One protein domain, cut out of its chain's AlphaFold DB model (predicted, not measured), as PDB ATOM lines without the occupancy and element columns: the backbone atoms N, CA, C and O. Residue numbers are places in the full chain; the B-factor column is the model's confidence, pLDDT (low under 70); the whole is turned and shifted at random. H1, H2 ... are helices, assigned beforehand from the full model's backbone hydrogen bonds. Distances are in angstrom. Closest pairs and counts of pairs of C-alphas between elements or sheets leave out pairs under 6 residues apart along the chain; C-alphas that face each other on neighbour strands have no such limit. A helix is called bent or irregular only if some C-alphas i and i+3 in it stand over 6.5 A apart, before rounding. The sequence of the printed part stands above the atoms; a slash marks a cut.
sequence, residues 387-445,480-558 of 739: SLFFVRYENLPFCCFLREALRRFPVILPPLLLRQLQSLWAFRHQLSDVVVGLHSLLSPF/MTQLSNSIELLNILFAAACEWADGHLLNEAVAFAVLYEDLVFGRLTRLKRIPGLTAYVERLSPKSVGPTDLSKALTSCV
ATOM      1  N   SER A 387      -2.453 -13.653 -67.199       51.72
ATOM      2  CA  SER A 387      -1.550 -12.944 -68.106       51.72
ATOM      3  C   SER A 387      -1.758 -11.436 -68.226       51.72
ATOM      4  O   SER A 387      -0.920 -10.747 -68.795       51.72
ATOM      5  N   LEU A 388      -2.866 -10.900 -67.707       66.48
ATOM      6  CA  LEU A 388      -3.081  -9.451 -67.642       66.48
ATOM      7  C   LEU A 388      -2.446  -8.820 -66.402       66.48
ATOM      8  O   LEU A 388      -2.459  -7.598 -66.284       66.48
ATOM      9  N   PHE A 389      -1.916  -9.618 -65.470       75.42
ATOM     10  CA  PHE A 389      -1.297  -9.093 -64.259       75.42
ATOM     11  C   PHE A 389      -0.114  -8.182 -64.597       75.42
ATOM     12  O   PHE A 389      -0.105  -7.025 -64.195       75.42
ATOM     13  N   PHE A 390       0.839  -8.667 -65.393       75.28
ATOM     14  CA  PHE A 390       2.071  -7.939 -65.711       75.28
ATOM     15  C   PHE A 390       1.864  -6.710 -66.604       75.28
ATOM     16  O   PHE A 390       2.687  -5.806 -66.603       75.28
ATOM     17  N   VAL A 391       0.741  -6.641 -67.321       73.54
ATOM     18  CA  VAL A 391       0.409  -5.519 -68.218       73.54
ATOM     19  C   VAL A 391      -0.111  -4.300 -67.441       73.54
ATOM     20  O   VAL A 391      -0.179  -3.197 -67.972       73.54
ATOM     21  N   ARG A 392      -0.495  -4.463 -66.167       69.04
ATOM     22  CA  ARG A 392      -0.968  -3.341 -65.347       69.04
ATOM     23  C   ARG A 392       0.201  -2.448 -64.952       69.04
ATOM     24  O   ARG A 392       1.179  -2.930 -64.388       69.04
ATOM     25  N   TYR A 393       0.025  -1.139 -65.121       66.00
ATOM     26  CA  TYR A 393       0.993  -0.115 -64.709       66.00
ATOM     27  C   TYR A 393       1.438  -0.270 -63.243       66.00
ATOM     28  O   TYR A 393       2.614  -0.161 -62.910       66.00
ATOM     29  N   GLU A 394       0.500  -0.629 -62.366       64.20
ATOM     30  CA  GLU A 394       0.732  -0.868 -60.935       64.20
ATOM     31  C   GLU A 394       1.700  -2.022 -60.643       64.20
ATOM     32  O   GLU A 394       2.180  -2.145 -59.520       64.20
ATOM     33  N   ASN A 395       1.968  -2.883 -61.625       71.53
ATOM     34  CA  ASN A 395       2.819  -4.061 -61.499       71.53
ATOM     35  C   ASN A 395       4.155  -3.904 -62.230       71.53
ATOM     36  O   ASN A 395       4.989  -4.808 -62.171       71.53
ATOM     37  N   LEU A 396       4.397  -2.754 -62.862       68.90
ATOM     38  CA  LEU A 396       5.641  -2.462 -63.566       68.90
ATOM     39  C   LEU A 396       6.887  -2.626 -62.674       68.90
ATOM     40  O   LEU A 396       7.813  -3.317 -63.097       68.90
ATOM     41  N   PRO A 397       6.912  -2.141 -61.410       65.85
ATOM     42  CA  PRO A 397       8.069  -2.354 -60.537       65.85
ATOM     43  C   PRO A 397       8.338  -3.837 -60.258       65.85
ATOM     44  O   PRO A 397       9.491  -4.256 -60.189       65.85
ATOM     45  N   PHE A 398       7.282  -4.650 -60.141       71.39
ATOM     46  CA  PHE A 398       7.413  -6.097 -59.983       71.39
ATOM     47  C   PHE A 398       7.970  -6.766 -61.245       71.39
ATOM     48  O   PHE A 398       8.794  -7.668 -61.126       71.39
ATOM     49  N   CYS A 399       7.581  -6.307 -62.439       74.95
ATOM     50  CA  CYS A 399       8.140  -6.795 -63.705       74.95
ATOM     51  C   CYS A 399       9.645  -6.507 -63.789       74.95
ATOM     52  O   CYS A 399      10.432  -7.415 -64.056       74.95
ATOM     53  N   CYS A 400      10.047  -5.265 -63.492       70.13
ATOM     54  CA  CYS A 400      11.452  -4.856 -63.476       70.13
ATOM     55  C   CYS A 400      12.263  -5.673 -62.462       70.13
ATOM     56  O   CYS A 400      13.343  -6.173 -62.784       70.13
ATOM     57  N   PHE A 401      11.712  -5.862 -61.256       72.70
ATOM     58  CA  PHE A 401      12.319  -6.702 -60.228       72.70
ATOM     59  C   PHE A 401      12.483  -8.145 -60.696       72.70
ATOM     60  O   PHE A 401      13.569  -8.698 -60.567       72.70
ATOM     61  N   LEU A 402      11.433  -8.755 -61.247       77.15
ATOM     62  CA  LEU A 402      11.465 -10.148 -61.677       77.15
ATOM     63  C   LEU A 402      12.491 -10.365 -62.797       77.15
ATOM     64  O   LEU A 402      13.261 -11.320 -62.722       77.15
ATOM     65  N   ARG A 403      12.550  -9.457 -63.788       78.89
ATOM     66  CA  ARG A 403      13.567  -9.471 -64.856       78.89
ATOM     67  C   ARG A 403      14.972  -9.453 -64.265       78.89
ATOM     68  O   ARG A 403      15.777 -10.329 -64.566       78.89
ATOM     69  N   GLU A 404      15.259  -8.490 -63.393       72.74
ATOM     70  CA  GLU A 404      16.613  -8.330 -62.852       72.74
ATOM     71  C   GLU A 404      16.986  -9.432 -61.852       72.74
ATOM     72  O   GLU A 404      18.129  -9.891 -61.826       72.74
ATOM     73  N   ALA A 405      16.026  -9.912 -61.063       66.83
ATOM     74  CA  ALA A 405      16.238 -11.010 -60.134       66.83
ATOM     75  C   ALA A 405      16.578 -12.308 -60.872       66.83
ATOM     76  O   ALA A 405      17.546 -12.967 -60.508       66.83
ATOM     77  N   LEU A 406      15.846 -12.642 -61.939       73.63
ATOM     78  CA  LEU A 406      16.101 -13.847 -62.735       73.63
ATOM     79  C   LEU A 406      17.346 -13.724 -63.617       73.63
ATOM     80  O   LEU A 406      17.989 -14.729 -63.909       73.63
ATOM     81  N   ARG A 407      17.740 -12.503 -63.997       70.99
ATOM     82  CA  ARG A 407      19.019 -12.256 -64.679       70.99
ATOM     83  C   ARG A 407      20.210 -12.548 -63.765       70.99
ATOM     84  O   ARG A 407      21.221 -13.070 -64.221       70.99
ATOM     85  N   ARG A 408      20.099 -12.205 -62.477       63.93
ATOM     86  CA  ARG A 408      21.152 -12.433 -61.469       63.93
ATOM     87  C   ARG A 408      21.126 -13.843 -60.887       63.93
ATOM     88  O   ARG A 408      22.180 -14.402 -60.601       63.93
ATOM     89  N   PHE A 409      19.935 -14.404 -60.718       67.62
ATOM     90  CA  PHE A 409      19.693 -15.733 -60.172       67.62
ATOM     91  C   PHE A 409      18.890 -16.538 -61.199       67.62
ATOM     92  O   PHE A 409      17.658 -16.532 -61.140       67.62
ATOM     93  N   PRO A 410      19.561 -17.209 -62.154       69.78
ATOM     94  CA  PRO A 410      18.926 -17.851 -63.306       69.78
ATOM     95  C   PRO A 410      18.226 -19.171 -62.938       69.78
ATOM     96  O   PRO A 410      18.572 -20.257 -63.412       69.78
ATOM     97  N   VAL A 411      17.226 -19.069 -62.065       71.43
ATOM     98  CA  VAL A 411      16.417 -20.167 -61.541       71.43
ATOM     99  C   VAL A 411      15.000 -20.027 -62.076       71.43
ATOM    100  O   VAL A 411      14.336 -19.020 -61.838       71.43
ATOM    101  N   ILE A 412      14.503 -21.052 -62.767       77.49
ATOM    102  CA  ILE A 412      13.114 -21.054 -63.233       77.49
ATOM    103  C   ILE A 412      12.209 -21.450 -62.066       77.49
ATOM    104  O   ILE A 412      12.254 -22.574 -61.569       77.49
ATOM    105  N   LEU A 413      11.384 -20.505 -61.629       73.99
ATOM    106  CA  LEU A 413      10.439 -20.689 -60.534       73.99
ATOM    107  C   LEU A 413       9.251 -21.553 -60.983       73.99
ATOM    108  O   LEU A 413       8.618 -21.243 -61.995       73.99
ATOM    109  N   PRO A 414       8.858 -22.570 -60.197       72.47
ATOM    110  CA  PRO A 414       7.592 -23.261 -60.374       72.47
ATOM    111  C   PRO A 414       6.389 -22.297 -60.393       72.47
ATOM    112  O   PRO A 414       6.394 -21.284 -59.682       72.47
ATOM    113  N   PRO A 415       5.292 -22.642 -61.096       74.49
ATOM    114  CA  PRO A 415       4.114 -21.777 -61.222       74.49
ATOM    115  C   PRO A 415       3.512 -21.343 -59.886       74.49
ATOM    116  O   PRO A 415       2.999 -20.232 -59.755       74.49
ATOM    117  N   LEU A 416       3.570 -22.231 -58.890       70.52
ATOM    118  CA  LEU A 416       3.051 -21.962 -57.553       70.52
ATOM    119  C   LEU A 416       3.832 -20.834 -56.868       70.52
ATOM    120  O   LEU A 416       3.231 -19.954 -56.260       70.52
ATOM    121  N   LEU A 417       5.158 -20.843 -57.023       72.91
ATOM    122  CA  LEU A 417       6.058 -19.864 -56.426       72.91
ATOM    123  C   LEU A 417       5.944 -18.503 -57.112       72.91
ATOM    124  O   LEU A 417       5.875 -17.478 -56.437       72.91
ATOM    125  N   LEU A 418       5.827 -18.484 -58.444       78.27
ATOM    126  CA  LEU A 418       5.567 -17.247 -59.181       78.27
ATOM    127  C   LEU A 418       4.237 -16.607 -58.749       78.27
ATOM    128  O   LEU A 418       4.193 -15.404 -58.500       78.27
ATOM    129  N   ARG A 419       3.171 -17.403 -58.575       78.70
ATOM    130  CA  ARG A 419       1.892 -16.910 -58.024       78.70
ATOM    131  C   ARG A 419       2.031 -16.382 -56.605       78.70
ATOM    132  O   ARG A 419       1.374 -15.408 -56.252       78.70
ATOM    133  N   GLN A 420       2.879 -17.005 -55.796       72.74
ATOM    134  CA  GLN A 420       3.133 -16.560 -54.434       72.74
ATOM    135  C   GLN A 420       3.803 -15.178 -54.429       72.74
ATOM    136  O   GLN A 420       3.319 -14.274 -53.751       72.74
ATOM    137  N   LEU A 421       4.818 -14.960 -55.270       71.26
ATOM    138  CA  LEU A 421       5.442 -13.644 -55.456       71.26
ATOM    139  C   LEU A 421       4.458 -12.600 -55.998       71.26
ATOM    140  O   LEU A 421       4.408 -11.484 -55.483       71.26
ATOM    141  N   GLN A 422       3.627 -12.972 -56.975       77.68
ATOM    142  CA  GLN A 422       2.551 -12.108 -57.472       77.68
ATOM    143  C   GLN A 422       1.567 -11.733 -56.357       77.68
ATOM    144  O   GLN A 422       1.137 -10.587 -56.293       77.68
ATOM    145  N   SER A 423       1.221 -12.670 -55.467       72.73
ATOM    146  CA  SER A 423       0.312 -12.408 -54.345       72.73
ATOM    147  C   SER A 423       0.930 -11.488 -53.289       72.73
ATOM    148  O   SER A 423       0.253 -10.580 -52.813       72.73
ATOM    149  N   LEU A 424       2.226 -11.655 -52.988       64.38
ATOM    150  CA  LEU A 424       2.973 -10.763 -52.095       64.38
ATOM    151  C   LEU A 424       3.001  -9.339 -52.651       64.38
ATOM    152  O   LEU A 424       2.723  -8.384 -51.924       64.38
ATOM    153  N   TRP A 425       3.251  -9.204 -53.956       71.32
ATOM    154  CA  TRP A 425       3.166  -7.916 -54.630       71.32
ATOM    155  C   TRP A 425       1.747  -7.342 -54.584       71.32
ATOM    156  O   TRP A 425       1.562  -6.217 -54.137       71.32
ATOM    157  N   ALA A 426       0.735  -8.111 -54.990       68.01
ATOM    158  CA  ALA A 426      -0.647  -7.643 -55.079       68.01
ATOM    159  C   ALA A 426      -1.245  -7.230 -53.725       68.01
ATOM    160  O   ALA A 426      -2.192  -6.448 -53.687       68.01
ATOM    161  N   PHE A 427      -0.722  -7.750 -52.610       64.89
ATOM    162  CA  PHE A 427      -1.244  -7.440 -51.282       64.89
ATOM    163  C   PHE A 427      -0.866  -6.031 -50.800       64.89
ATOM    164  O   PHE A 427      -1.688  -5.350 -50.186       64.89
ATOM    165  N   ARG A 428       0.373  -5.584 -51.053       59.54
ATOM    166  CA  ARG A 428       0.906  -4.314 -50.511       59.54
ATOM    167  C   ARG A 428       1.566  -3.399 -51.538       59.54
ATOM    168  O   ARG A 428       1.864  -2.256 -51.200       59.54
ATOM    169  N   HIS A 429       1.815  -3.881 -52.754       62.03
ATOM    170  CA  HIS A 429       2.667  -3.239 -53.761       62.03
ATOM    171  C   HIS A 429       4.028  -2.818 -53.179       62.03
ATOM    172  O   HIS A 429       4.557  -1.744 -53.471       62.03
ATOM    173  N   GLN A 430       4.575  -3.664 -52.299       55.62
ATOM    174  CA  GLN A 430       5.860  -3.459 -51.641       55.62
ATOM    175  C   GLN A 430       6.882  -4.447 -52.186       55.62
ATOM    176  O   GLN A 430       6.743  -5.661 -52.043       55.62
ATOM    177  N   LEU A 431       7.938  -3.909 -52.800       59.95
ATOM    178  CA  LEU A 431       8.999  -4.721 -53.389       59.95
ATOM    179  C   LEU A 431       9.781  -5.484 -52.310       59.95
ATOM    180  O   LEU A 431      10.246  -6.585 -52.568       59.95
ATOM    181  N   SER A 432       9.884  -4.931 -51.096       52.61
ATOM    182  CA  SER A 432      10.548  -5.566 -49.952       52.61
ATOM    183  C   SER A 432       9.949  -6.931 -49.618       52.61
ATOM    184  O   SER A 432      10.688  -7.897 -49.457       52.61
ATOM    185  N   ASP A 433       8.618  -7.041 -49.587       58.11
ATOM    186  CA  ASP A 433       7.931  -8.302 -49.291       58.11
ATOM    187  C   ASP A 433       8.187  -9.342 -50.393       58.11
ATOM    188  O   ASP A 433       8.395 -10.521 -50.108       58.11
ATOM    189  N   VAL A 434       8.249  -8.900 -51.652       63.58
ATOM    190  CA  VAL A 434       8.589  -9.756 -52.795       63.58
ATOM    191  C   VAL A 434      10.048 -10.206 -52.744       63.58
ATOM    192  O   VAL A 434      10.319 -11.375 -52.995       63.58
ATOM    193  N   VAL A 435      10.981  -9.311 -52.413       63.64
ATOM    194  CA  VAL A 435      12.412  -9.626 -52.273       63.64
ATOM    195  C   VAL A 435      12.607 -10.685 -51.196       63.64
ATOM    196  O   VAL A 435      13.263 -11.688 -51.455       63.64
ATOM    197  N   VAL A 436      12.007 -10.499 -50.016       58.39
ATOM    198  CA  VAL A 436      12.105 -11.470 -48.915       58.39
ATOM    199  C   VAL A 436      11.393 -12.777 -49.277       58.39
ATOM    200  O   VAL A 436      11.892 -13.859 -48.967       58.39
ATOM    201  N   GLY A 437      10.268 -12.704 -49.992       63.49
ATOM    202  CA  GLY A 437       9.596 -13.872 -50.554       63.49
ATOM    203  C   GLY A 437      10.506 -14.656 -51.496       63.49
ATOM    204  O   GLY A 437      10.740 -15.836 -51.269       63.49
ATOM    205  N   LEU A 438      11.075 -14.007 -52.517       68.14
ATOM    206  CA  LEU A 438      11.973 -14.640 -53.487       68.14
ATOM    207  C   LEU A 438      13.205 -15.209 -52.792       68.14
ATOM    208  O   LEU A 438      13.626 -16.323 -53.083       68.14
ATOM    209  N   HIS A 439      13.756 -14.456 -51.850       62.66
ATOM    210  CA  HIS A 439      14.873 -14.889 -51.035       62.66
ATOM    211  C   HIS A 439      14.565 -16.190 -50.282       62.66
ATOM    212  O   HIS A 439      15.316 -17.151 -50.418       62.66
ATOM    213  N   SER A 440      13.413 -16.259 -49.608       61.07
ATOM    214  CA  SER A 440      12.946 -17.460 -48.897       61.07
ATOM    215  C   SER A 440      12.756 -18.664 -49.832       61.07
ATOM    216  O   SER A 440      12.855 -19.813 -49.404       61.07
ATOM    217  N   LEU A 441      12.470 -18.411 -51.114       63.23
ATOM    218  CA  LEU A 441      12.321 -19.443 -52.141       63.23
ATOM    219  C   LEU A 441      13.659 -19.906 -52.730       63.23
ATOM    220  O   LEU A 441      13.760 -21.060 -53.139       63.23
ATOM    221  N   LEU A 442      14.663 -19.027 -52.791       60.48
ATOM    222  CA  LEU A 442      16.014 -19.325 -53.286       60.48
ATOM    223  C   LEU A 442      16.947 -19.868 -52.193       60.48
ATOM    224  O   LEU A 442      17.974 -20.468 -52.503       60.48
ATOM    225  N   SER A 443      16.570 -19.725 -50.921       51.39
ATOM    226  CA  SER A 443      17.311 -20.235 -49.769       51.39
ATOM    227  C   SER A 443      17.157 -21.729 -49.385       51.39
ATOM    228  O   SER A 443      17.435 -22.030 -48.223       51.39
ATOM    229  N   PRO A 444      16.795 -22.723 -50.232       45.15
ATOM    230  CA  PRO A 444      16.861 -24.130 -49.840       45.15
ATOM    231  C   PRO A 444      18.148 -24.769 -50.379       45.15
ATOM    232  O   PRO A 444      18.127 -25.605 -51.275       45.15
ATOM    233  N   PHE A 445      19.289 -24.382 -49.808       38.22
ATOM    234  CA  PHE A 445      20.544 -25.143 -49.937       38.22
ATOM    235  C   PHE A 445      21.111 -25.605 -48.580       38.22
ATOM    236  O   PHE A 445      22.073 -26.366 -48.553       38.22
ATOM    237  N   MET A 480      24.196 -29.788 -63.062       48.51
ATOM    238  CA  MET A 480      24.957 -28.766 -63.802       48.51
ATOM    239  C   MET A 480      24.403 -28.543 -65.217       48.51
ATOM    240  O   MET A 480      24.332 -27.405 -65.690       48.51
ATOM    241  N   THR A 481      23.961 -29.609 -65.891       59.83
ATOM    242  CA  THR A 481      23.284 -29.478 -67.190       59.83
ATOM    243  C   THR A 481      21.926 -28.787 -67.067       59.83
ATOM    244  O   THR A 481      21.587 -27.966 -67.907       59.83
ATOM    245  N   GLN A 482      21.168 -29.020 -65.991       62.06
ATOM    246  CA  GLN A 482      19.899 -28.317 -65.767       62.06
ATOM    247  C   GLN A 482      20.084 -26.814 -65.541       62.06
ATOM    248  O   GLN A 482      19.313 -26.019 -66.071       62.06
ATOM    249  N   LEU A 483      21.116 -26.417 -64.794       61.47
ATOM    250  CA  LEU A 483      21.381 -25.010 -64.490       61.47
ATOM    251  C   LEU A 483      21.920 -24.240 -65.708       61.47
ATOM    252  O   LEU A 483      21.578 -23.082 -65.925       61.47
ATOM    253  N   SER A 484      22.730 -24.890 -66.547       68.72
ATOM    254  CA  SER A 484      23.144 -24.311 -67.836       68.72
ATOM    255  C   SER A 484      21.968 -24.187 -68.808       68.72
ATOM    256  O   SER A 484      21.798 -23.135 -69.426       68.72
ATOM    257  N   ASN A 485      21.095 -25.195 -68.856       72.92
ATOM    258  CA  ASN A 485      19.869 -25.155 -69.646       72.92
ATOM    259  C   ASN A 485      18.908 -24.045 -69.186       72.92
ATOM    260  O   ASN A 485      18.289 -23.387 -70.021       72.92
ATOM    261  N   SER A 486      18.780 -23.793 -67.876       74.48
ATOM    262  CA  SER A 486      17.934 -22.705 -67.366       74.48
ATOM    263  C   SER A 486      18.491 -21.322 -67.713       74.48
ATOM    264  O   SER A 486      17.717 -20.425 -68.052       74.48
ATOM    265  N   ILE A 487      19.818 -21.154 -67.698       77.50
ATOM    266  CA  ILE A 487      20.490 -19.924 -68.143       77.50
ATOM    267  C   ILE A 487      20.242 -19.675 -69.633       77.50
ATOM    268  O   ILE A 487      19.841 -18.573 -70.003       77.50
ATOM    269  N   GLU A 488      20.465 -20.676 -70.491       82.48
ATOM    270  CA  GLU A 488      20.278 -20.517 -71.941       82.48
ATOM    271  C   GLU A 488      18.812 -20.190 -72.269       82.48
ATOM    272  O   GLU A 488      18.540 -19.270 -73.041       82.48
ATOM    273  N   LEU A 489      17.866 -20.846 -71.591       84.34
ATOM    274  CA  LEU A 489      16.434 -20.579 -71.727       84.34
ATOM    275  C   LEU A 489      16.048 -19.151 -71.311       84.34
ATOM    276  O   LEU A 489      15.283 -18.487 -72.013       84.34
ATOM    277  N   LEU A 490      16.579 -18.658 -70.188       85.07
ATOM    278  CA  LEU A 490      16.342 -17.286 -69.732       85.07
ATOM    279  C   LEU A 490      16.978 -16.260 -70.674       85.07
ATOM    280  O   LEU A 490      16.347 -15.250 -70.972       85.07
ATOM    281  N   ASN A 491      18.170 -16.532 -71.208       86.48
ATOM    282  CA  ASN A 491      18.817 -15.665 -72.195       86.48
ATOM    283  C   ASN A 491      18.005 -15.551 -73.489       86.48
ATOM    284  O   ASN A 491      17.872 -14.453 -74.026       86.48
ATOM    285  N   ILE A 492      17.406 -16.652 -73.955       87.39
ATOM    286  CA  ILE A 492      16.481 -16.632 -75.098       87.39
ATOM    287  C   ILE A 492      15.270 -15.745 -74.794       87.39
ATOM    288  O   ILE A 492      14.853 -14.965 -75.648       87.39
ATOM    289  N   LEU A 493      14.716 -15.832 -73.580       88.80
ATOM    290  CA  LEU A 493      13.592 -14.990 -73.165       88.80
ATOM    291  C   LEU A 493      13.975 -13.510 -73.045       88.80
ATOM    292  O   LEU A 493      13.186 -12.665 -73.458       88.80
ATOM    293  N   PHE A 494      15.160 -13.184 -72.519       85.78
ATOM    294  CA  PHE A 494      15.650 -11.803 -72.468       85.78
ATOM    295  C   PHE A 494      15.840 -11.229 -73.875       85.78
ATOM    296  O   PHE A 494      15.364 -10.131 -74.147       85.78
ATOM    297  N   ALA A 495      16.455 -11.987 -74.787       86.77
ATOM    298  CA  ALA A 495      16.632 -11.562 -76.174       86.77
ATOM    299  C   ALA A 495      15.283 -11.333 -76.872       86.77
ATOM    300  O   ALA A 495      15.059 -10.271 -77.447       86.77
ATOM    301  N   ALA A 496      14.353 -12.283 -76.740       87.42
ATOM    302  CA  ALA A 496      13.016 -12.161 -77.313       87.42
ATOM    303  C   ALA A 496      12.240 -10.969 -76.732       87.42
ATOM    304  O   ALA A 496      11.546 -10.277 -77.470       87.42
ATOM    305  N   ALA A 497      12.358 -10.708 -75.426       85.77
ATOM    306  CA  ALA A 497      11.725  -9.560 -74.786       85.77
ATOM    307  C   ALA A 497      12.295  -8.229 -75.296       85.77
ATOM    308  O   ALA A 497      11.526  -7.297 -75.528       85.77
ATOM    309  N   CYS A 498      13.614  -8.155 -75.493       81.74
ATOM    310  CA  CYS A 498      14.293  -6.970 -76.010       81.74
ATOM    311  C   CYS A 498      13.859  -6.664 -77.453       81.74
ATOM    312  O   CYS A 498      13.483  -5.532 -77.749       81.74
ATOM    313  N   GLU A 499      13.794  -7.690 -78.313       83.49
ATOM    314  CA  GLU A 499      13.266  -7.572 -79.683       83.49
ATOM    315  C   GLU A 499      11.795  -7.145 -79.714       83.49
ATOM    316  O   GLU A 499      11.371  -6.419 -80.605       83.49
ATOM    317  N   TRP A 500      10.992  -7.590 -78.747       81.60
ATOM    318  CA  TRP A 500       9.576  -7.229 -78.667       81.60
ATOM    319  C   TRP A 500       9.326  -5.795 -78.205       81.60
ATOM    320  O   TRP A 500       8.315  -5.184 -78.568       81.60
ATOM    321  N   ALA A 501      10.207  -5.296 -77.348       74.90
ATOM    322  CA  ALA A 501      10.078  -4.004 -76.698       74.90
ATOM    323  C   ALA A 501      10.727  -2.855 -77.476       74.90
ATOM    324  O   ALA A 501      10.680  -1.726 -76.992       74.90
ATOM    325  N   ASP A 502      11.333  -3.137 -78.635       73.08
ATOM    326  CA  ASP A 502      12.042  -2.172 -79.486       73.08
ATOM    327  C   ASP A 502      13.057  -1.311 -78.688       73.08
ATOM    328  O   ASP A 502      13.245  -0.123 -78.930       73.08
ATOM    329  N   GLY A 503      13.699  -1.914 -77.677       62.05
ATOM    330  CA  GLY A 503      14.682  -1.257 -76.803       62.05
ATOM    331  C   GLY A 503      14.108  -0.461 -75.622       62.05
ATOM    332  O   GLY A 503      14.866  -0.019 -74.763       62.05
ATOM    333  N   HIS A 504      12.787  -0.304 -75.503       67.37
ATOM    334  CA  HIS A 504      12.200   0.441 -74.388       67.37
ATOM    335  C   HIS A 504      12.229  -0.392 -73.089       67.37
ATOM    336  O   HIS A 504      11.452  -1.333 -72.916       67.37
ATOM    337  N   LEU A 505      13.092  -0.021 -72.133       65.91
ATOM    338  CA  LEU A 505      13.409  -0.804 -70.920       65.91
ATOM    339  C   LEU A 505      12.183  -1.250 -70.099       65.91
ATOM    340  O   LEU A 505      12.135  -2.368 -69.580       65.91
ATOM    341  N   LEU A 506      11.174  -0.380 -69.975       68.98
ATOM    342  CA  LEU A 506       9.938  -0.696 -69.247       68.98
ATOM    343  C   LEU A 506       9.073  -1.712 -70.006       68.98
ATOM    344  O   LEU A 506       8.528  -2.634 -69.397       68.98
ATOM    345  N   ASN A 507       8.999  -1.589 -71.334       78.31
ATOM    346  CA  ASN A 507       8.273  -2.531 -72.182       78.31
ATOM    347  C   ASN A 507       8.999  -3.877 -72.211       78.31
ATOM    348  O   ASN A 507       8.346  -4.916 -72.175       78.31
ATOM    349  N   GLU A 508      10.333  -3.876 -72.170       80.10
ATOM    350  CA  GLU A 508      11.137  -5.096 -72.098       80.10
ATOM    351  C   GLU A 508      10.861  -5.862 -70.802       80.10
ATOM    352  O   GLU A 508      10.660  -7.076 -70.830       80.10
ATOM    353  N   ALA A 509      10.784  -5.168 -69.664       75.25
ATOM    354  CA  ALA A 509      10.447  -5.794 -68.390       75.25
ATOM    355  C   ALA A 509       9.053  -6.447 -68.415       75.25
ATOM    356  O   ALA A 509       8.887  -7.567 -67.922       75.25
ATOM    357  N   VAL A 510       8.058  -5.781 -69.013       82.42
ATOM    358  CA  VAL A 510       6.700  -6.331 -69.172       82.42
ATOM    359  C   VAL A 510       6.696  -7.507 -70.148       82.42
ATOM    360  O   VAL A 510       6.132  -8.556 -69.834       82.42
ATOM    361  N   ALA A 511       7.344  -7.362 -71.306       85.05
ATOM    362  CA  ALA A 511       7.474  -8.407 -72.317       85.05
ATOM    363  C   ALA A 511       8.111  -9.661 -71.717       85.05
ATOM    364  O   ALA A 511       7.535 -10.744 -71.795       85.05
ATOM    365  N   PHE A 512       9.242  -9.500 -71.028       87.35
ATOM    366  CA  PHE A 512       9.918 -10.585 -70.334       87.35
ATOM    367  C   PHE A 512       8.989 -11.270 -69.334       87.35
ATOM    368  O   PHE A 512       8.872 -12.492 -69.354       87.35
ATOM    369  N   ALA A 513       8.291 -10.512 -68.485       84.50
ATOM    370  CA  ALA A 513       7.424 -11.095 -67.468       84.50
ATOM    371  C   ALA A 513       6.252 -11.893 -68.072       84.50
ATOM    372  O   ALA A 513       5.904 -12.961 -67.563       84.50
ATOM    373  N   VAL A 514       5.683 -11.424 -69.188       85.97
ATOM    374  CA  VAL A 514       4.621 -12.128 -69.927       85.97
ATOM    375  C   VAL A 514       5.149 -13.411 -70.571       85.97
ATOM    376  O   VAL A 514       4.527 -14.467 -70.431       85.97
ATOM    377  N   LEU A 515       6.305 -13.351 -71.236       87.48
ATOM    378  CA  LEU A 515       6.930 -14.525 -71.853       87.48
ATOM    379  C   LEU A 515       7.365 -15.549 -70.793       87.48
ATOM    380  O   LEU A 515       7.183 -16.753 -70.976       87.48
ATOM    381  N   TYR A 516       7.881 -15.079 -69.659       88.04
ATOM    382  CA  TYR A 516       8.262 -15.911 -68.524       88.04
ATOM    383  C   TYR A 516       7.048 -16.588 -67.875       88.04
ATOM    384  O   TYR A 516       7.111 -17.769 -67.534       88.04
ATOM    385  N   GLU A 517       5.910 -15.898 -67.750       84.67
ATOM    386  CA  GLU A 517       4.664 -16.541 -67.320       84.67
ATOM    387  C   GLU A 517       4.250 -17.646 -68.298       84.67
ATOM    388  O   GLU A 517       3.934 -18.760 -67.876       84.67
ATOM    389  N   ASP A 518       4.260 -17.366 -69.602       83.48
ATOM    390  CA  ASP A 518       3.897 -18.363 -70.608       83.48
ATOM    391  C   ASP A 518       4.829 -19.590 -70.546       83.48
ATOM    392  O   ASP A 518       4.337 -20.716 -70.664       83.48
ATOM    393  N   LEU A 519       6.127 -19.387 -70.275       84.71
ATOM    394  CA  LEU A 519       7.107 -20.449 -70.021       84.71
ATOM    395  C   LEU A 519       6.714 -21.301 -68.810       84.71
ATOM    396  O   LEU A 519       6.534 -22.513 -68.930       84.71
ATOM    397  N   VAL A 520       6.556 -20.664 -67.649       79.46
ATOM    398  CA  VAL A 520       6.314 -21.348 -66.374       79.46
ATOM    399  C   VAL A 520       4.986 -22.108 -66.396       79.46
ATOM    400  O   VAL A 520       4.909 -23.234 -65.912       79.46
ATOM    401  N   PHE A 521       3.939 -21.541 -66.998       78.02
ATOM    402  CA  PHE A 521       2.630 -22.194 -67.119       78.02
ATOM    403  C   PHE A 521       2.515 -23.156 -68.310       78.02
ATOM    404  O   PHE A 521       1.437 -23.713 -68.523       78.02
ATOM    405  N   GLY A 522       3.586 -23.366 -69.080       73.45
ATOM    406  CA  GLY A 522       3.610 -24.328 -70.180       73.45
ATOM    407  C   GLY A 522       2.648 -23.984 -71.320       73.45
ATOM    408  O   GLY A 522       2.015 -24.873 -71.884       73.45
ATOM    409  N   ARG A 523       2.502 -22.703 -71.680       76.12
ATOM    410  CA  ARG A 523       1.634 -22.265 -72.791       76.12
ATOM    411  C   ARG A 523       2.354 -22.397 -74.134       76.12
ATOM    412  O   ARG A 523       2.724 -21.417 -74.781       76.12
ATOM    413  N   LEU A 524       2.533 -23.647 -74.554       69.74
ATOM    414  CA  LEU A 524       3.368 -24.051 -75.691       69.74
ATOM    415  C   LEU A 524       2.966 -23.390 -77.021       69.74
ATOM    416  O   LEU A 524       3.833 -23.088 -77.835       69.74
ATOM    417  N   THR A 525       1.676 -23.120 -77.249       72.74
ATOM    418  CA  THR A 525       1.185 -22.488 -78.491       72.74
ATOM    419  C   THR A 525       1.714 -21.068 -78.692       72.74
ATOM    420  O   THR A 525       1.939 -20.648 -79.827       72.74
ATOM    421  N   ARG A 526       1.943 -20.334 -77.599       78.88
ATOM    422  CA  ARG A 526       2.529 -18.989 -77.629       78.88
ATOM    423  C   ARG A 526       4.042 -19.068 -77.755       78.88
ATOM    424  O   ARG A 526       4.616 -18.473 -78.656       78.88
ATOM    425  N   LEU A 527       4.667 -19.900 -76.928       77.15
ATOM    426  CA  LEU A 527       6.118 -20.088 -76.888       77.15
ATOM    427  C   LEU A 527       6.721 -20.568 -78.219       77.15
ATOM    428  O   LEU A 527       7.823 -20.154 -78.565       77.15
ATOM    429  N   LYS A 528       5.992 -21.373 -79.007       80.01
ATOM    430  CA  LYS A 528       6.417 -21.797 -80.357       80.01
ATOM    431  C   LYS A 528       6.644 -20.639 -81.335       80.01
ATOM    432  O   LYS A 528       7.307 -20.831 -82.344       80.01
ATOM    433  N   ARG A 529       6.102 -19.450 -81.059       81.29
ATOM    434  CA  ARG A 529       6.305 -18.258 -81.897       81.29
ATOM    435  C   ARG A 529       7.671 -17.606 -81.674       81.29
ATOM    436  O   ARG A 529       8.020 -16.714 -82.434       81.29
ATOM    437  N   ILE A 530       8.422 -18.025 -80.650       81.48
ATOM    438  CA  ILE A 530       9.762 -17.511 -80.359       81.48
ATOM    439  C   ILE A 530      10.786 -18.336 -81.163       81.48
ATOM    440  O   ILE A 530      10.977 -19.522 -80.864       81.48
ATOM    441  N   PRO A 531      11.482 -17.743 -82.152       80.40
ATOM    442  CA  PRO A 531      12.428 -18.471 -83.003       80.40
ATOM    443  C   PRO A 531      13.597 -19.061 -82.204       80.40
ATOM    444  O   PRO A 531      13.973 -20.215 -82.390       80.40
ATOM    445  N   GLY A 532      14.132 -18.301 -81.242       80.85
ATOM    446  CA  GLY A 532      15.230 -18.776 -80.395       80.85
ATOM    447  C   GLY A 532      14.853 -19.998 -79.549       80.85
ATOM    448  O   GLY A 532      15.676 -20.889 -79.346       80.85
ATOM    449  N   LEU A 533      13.596 -20.080 -79.099       80.93
ATOM    450  CA  LEU A 533      13.120 -21.177 -78.255       80.93
ATOM    451  C   LEU A 533      12.897 -22.464 -79.057       80.93
ATOM    452  O   LEU A 533      13.212 -23.553 -78.581       80.93
ATOM    453  N   THR A 534      12.372 -22.341 -80.278       78.11
ATOM    454  CA  THR A 534      12.187 -23.484 -81.186       78.11
ATOM    455  C   THR A 534      13.534 -24.082 -81.591       78.11
ATOM    456  O   THR A 534      13.734 -25.281 -81.403       78.11
ATOM    457  N   ALA A 535      14.504 -23.248 -81.979       81.96
ATOM    458  CA  ALA A 535      15.866 -23.691 -82.294       81.96
ATOM    459  C   ALA A 535      16.594 -24.337 -81.097       81.96
ATOM    460  O   ALA A 535      17.411 -25.247 -81.260       81.96
ATOM    461  N   TYR A 536      16.326 -23.873 -79.873       80.78
ATOM    462  CA  TYR A 536      16.878 -24.476 -78.657       80.78
ATOM    463  C   TYR A 536      16.292 -25.866 -78.380       80.78
ATOM    464  O   TYR A 536      17.030 -26.804 -78.074       80.78
ATOM    465  N   VAL A 537      14.980 -26.035 -78.551       73.88
ATOM    466  CA  VAL A 537      14.330 -27.339 -78.356       73.88
ATOM    467  C   VAL A 537      14.762 -28.342 -79.424       73.88
ATOM    468  O   VAL A 537      15.023 -29.496 -79.090       73.88
ATOM    469  N   GLU A 538      14.895 -27.914 -80.680       74.82
ATOM    470  CA  GLU A 538      15.412 -28.764 -81.759       74.82
ATOM    471  C   GLU A 538      16.835 -29.264 -81.466       74.82
ATOM    472  O   GLU A 538      17.151 -30.423 -81.737       74.82
ATOM    473  N   ARG A 539      17.679 -28.435 -80.831       76.59
ATOM    474  CA  ARG A 539      19.009 -28.853 -80.354       76.59
ATOM    475  C   ARG A 539      18.945 -29.892 -79.235       76.59
ATOM    476  O   ARG A 539      19.764 -30.807 -79.221       76.59
ATOM    477  N   LEU A 540      18.002 -29.756 -78.303       68.29
ATOM    478  CA  LEU A 540      17.859 -30.676 -77.169       68.29
ATOM    479  C   LEU A 540      17.223 -32.020 -77.550       68.29
ATOM    480  O   LEU A 540      17.511 -33.031 -76.911       68.29
ATOM    481  N   SER A 541      16.373 -32.053 -78.580       63.65
ATOM    482  CA  SER A 541      15.715 -33.273 -79.057       63.65
ATOM    483  C   SER A 541      15.796 -33.393 -80.585       63.65
ATOM    484  O   SER A 541      14.802 -33.195 -81.285       63.65
ATOM    485  N   PRO A 542      16.957 -33.786 -81.141       56.88
ATOM    486  CA  PRO A 542      17.153 -33.870 -82.590       56.88
ATOM    487  C   PRO A 542      16.391 -35.029 -83.268       56.88
ATOM    488  O   PRO A 542      16.577 -35.260 -84.460       56.88
ATOM    489  N   LYS A 543      15.581 -35.815 -82.536       50.12
ATOM    490  CA  LYS A 543      15.018 -37.093 -83.024       50.12
ATOM    491  C   LYS A 543      13.494 -37.240 -82.972       50.12
ATOM    492  O   LYS A 543      13.014 -38.317 -83.312       50.12
ATOM    493  N   SER A 544      12.714 -36.226 -82.600       43.01
ATOM    494  CA  SER A 544      11.252 -36.381 -82.560       43.01
ATOM    495  C   SER A 544      10.522 -35.087 -82.926       43.01
ATOM    496  O   SER A 544      10.822 -34.020 -82.402       43.01
ATOM    497  N   VAL A 545       9.598 -35.193 -83.886       47.70
ATOM    498  CA  VAL A 545       8.860 -34.090 -84.532       47.70
ATOM    499  C   VAL A 545       7.421 -34.055 -83.984       47.70
ATOM    500  O   VAL A 545       6.452 -34.117 -84.738       47.70
ATOM    501  N   GLY A 546       7.254 -34.033 -82.654       51.05
ATOM    502  CA  GLY A 546       5.940 -34.056 -81.997       51.05
ATOM    503  C   GLY A 546       5.664 -32.844 -81.089       51.05
ATOM    504  O   GLY A 546       6.568 -32.344 -80.420       51.05
ATOM    505  N   PRO A 547       4.406 -32.362 -80.967       49.03
ATOM    506  CA  PRO A 547       4.040 -31.283 -80.035       49.03
ATOM    507  C   PRO A 547       4.273 -31.648 -78.556       49.03
ATOM    508  O   PRO A 547       4.454 -30.758 -77.724       49.03
ATOM    509  N   THR A 548       4.315 -32.942 -78.242       50.70
ATOM    510  CA  THR A 548       4.644 -33.517 -76.931       50.70
ATOM    511  C   THR A 548       6.122 -33.367 -76.544       50.70
ATOM    512  O   THR A 548       6.438 -33.452 -75.355       50.70
ATOM    513  N   ASP A 549       7.018 -33.070 -77.491       61.05
ATOM    514  CA  ASP A 549       8.455 -32.920 -77.223       61.05
ATOM    515  C   ASP A 549       8.806 -31.578 -76.573       61.05
ATOM    516  O   ASP A 549       9.671 -31.536 -75.699       61.05
ATOM    517  N   LEU A 550       8.089 -30.493 -76.904       60.99
ATOM    518  CA  LEU A 550       8.322 -29.167 -76.306       60.99
ATOM    519  C   LEU A 550       8.054 -29.194 -74.794       60.99
ATOM    520  O   LEU A 550       8.820 -28.644 -74.009       60.99
ATOM    521  N   SER A 551       6.981 -29.879 -74.380       63.52
ATOM    522  CA  SER A 551       6.622 -30.035 -72.969       63.52
ATOM    523  C   SER A 551       7.696 -30.803 -72.200       63.52
ATOM    524  O   SER A 551       8.128 -30.327 -71.151       63.52
ATOM    525  N   LYS A 552       8.155 -31.945 -72.737       64.36
ATOM    526  CA  LYS A 552       9.204 -32.791 -72.137       64.36
ATOM    527  C   LYS A 552      10.558 -32.087 -72.069       64.36
ATOM    528  O   LYS A 552      11.217 -32.138 -71.033       64.36
ATOM    529  N   ALA A 553      10.956 -31.403 -73.140       64.63
ATOM    530  CA  ALA A 553      12.206 -30.651 -73.176       64.63
ATOM    531  C   ALA A 553      12.196 -29.520 -72.134       64.63
ATOM    532  O   ALA A 553      13.134 -29.402 -71.347       64.63
ATOM    533  N   LEU A 554      11.101 -28.756 -72.044       67.52
ATOM    534  CA  LEU A 554      10.964 -27.689 -71.050       67.52
ATOM    535  C   LEU A 554      10.893 -28.229 -69.615       67.52
ATOM    536  O   LEU A 554      11.560 -27.682 -68.743       67.52
ATOM    537  N   THR A 555      10.171 -29.328 -69.356       65.85
ATOM    538  CA  THR A 555      10.149 -29.942 -68.009       65.85
ATOM    539  C   THR A 555      11.514 -30.470 -67.581       65.85
ATOM    540  O   THR A 555      11.812 -30.433 -66.394       65.85
ATOM    541  N   SER A 556      12.369 -30.894 -68.517       63.39
ATOM    542  CA  SER A 556      13.749 -31.289 -68.201       63.39
ATOM    543  C   SER A 556      14.663 -30.110 -67.830       63.39
ATOM    544  O   SER A 556      15.677 -30.317 -67.169       63.39
ATOM    545  N   CYS A 557      14.297 -28.882 -68.225       56.62
ATOM    546  CA  CYS A 557      15.045 -27.650 -67.952       56.62
ATOM    547  C   CYS A 557      14.550 -26.903 -66.701       56.62
ATOM    548  O   CYS A 557      15.268 -26.056 -66.176       56.62
ATOM    549  N   VAL A 558      13.325 -27.175 -66.234       55.79
ATOM    550  CA  VAL A 558      12.768 -26.571 -65.015       55.79
ATOM    551  C   VAL A 558      13.103 -27.476 -63.828       55.79
ATOM    552  O   VAL A 558      12.534 -28.565 -63.733       55.79
TER     553      VAL A 558
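What this domain is: This is residues 387 to 445 and 480 to 558 of the 739 residues of an uncharacterized protein of Trypanosoma brucei brucei (strain 927/4 GUTat10.1) (UniProt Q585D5). Two helices, H4 and H5, meet in a V at the middle of an assembly of eight named helices, with H1, H2 and H3 on one side and H6, H7 and H8 on the other. On one side H1 crosses H5, and the helical hairpin of H2 and H3 lies beyond H1; on the other side H7 runs beside H4, and H8 crosses near H7 and the first part of H4, while short H6 sits by the end of H5. The printed part has 138 residues with eight named helices, H1 to H8 in chain order, and no named strand; the class is all helix. It is compact, with a radius of gyration of the C-alphas of 15.0 A and spans of 48 by 38 by 22 A.

How they stand to each other: H4, residues 480 to 500, and H5, residues 505 to 520, are the hubs, touching three helices each. With its residues 493 to 500 alone, H4 touches H5, closest at the C-alphas of Ala 497 and Phe 512, 4.9 A, at a steep tilt of 46 degrees, opposite ways. H1, residues 393 to 408, touches H5 with residues 396 to 403 alone; the closest C-alphas are those of Cys 400 and Ala 509, 5.1 A, and the lines stand only just about perpendicular at 73 degrees. H2, residues 415 to 428, and H3, residues 431 to 442, are a hairpin with a shallow tilt of 23 degrees; their closest C-alphas are those of Leu 421 and Val 434, 5.7 A. H3 only just touches H1, with 3 pairs of C-alphas within 8 A, the closest being Phe 398 and Leu 431, 6.9 A. H7, residues 531 to 540, touches H4 at a shallow tilt of 17 degrees, opposite ways, closest at the C-alphas of Ile 492 and Gly 532, 5.8 A. H8, residues 547 to 557, touches H4 closest at the C-alphas of Gln 482 and Cys 557, 5.4 A. H6, residues 524 to 527, touches H5 closest at the C-alphas of Asp 518 and Leu 527, 6.9 A. Every O i to N i+4 pair is within hydrogen-bond range in H3, H4, H5 and H7, against 10 of 12 in H1, 9 of 10 in H2 and 6 of 7 in H8; H6 is too short for such a pair.

Where its parts are: H1 begins at C-alpha 393 (0.993, -0.115, -64.709), measures 23.8 A and is irregular, with C-alphas 394 and 397 7.5 A apart. H4 is the longest, 30.4 A; H5 measures 22.2 A and H2 20.7 A. H8 ends at C-alpha 557 (15.045, -27.650, -67.952).

The domain as a whole: The C-alphas farthest apart, Arg 428 and Lys 543, are 48.3 A apart. Residues 446 to 479 are not printed, and C-alphas 445 and 480 are 15.0 A apart across the cut. Of the links printed whole, none is long. Mean pLDDT of the printed part is 70.7, with residues 426 to 445 and 540 to 558 among those under 70.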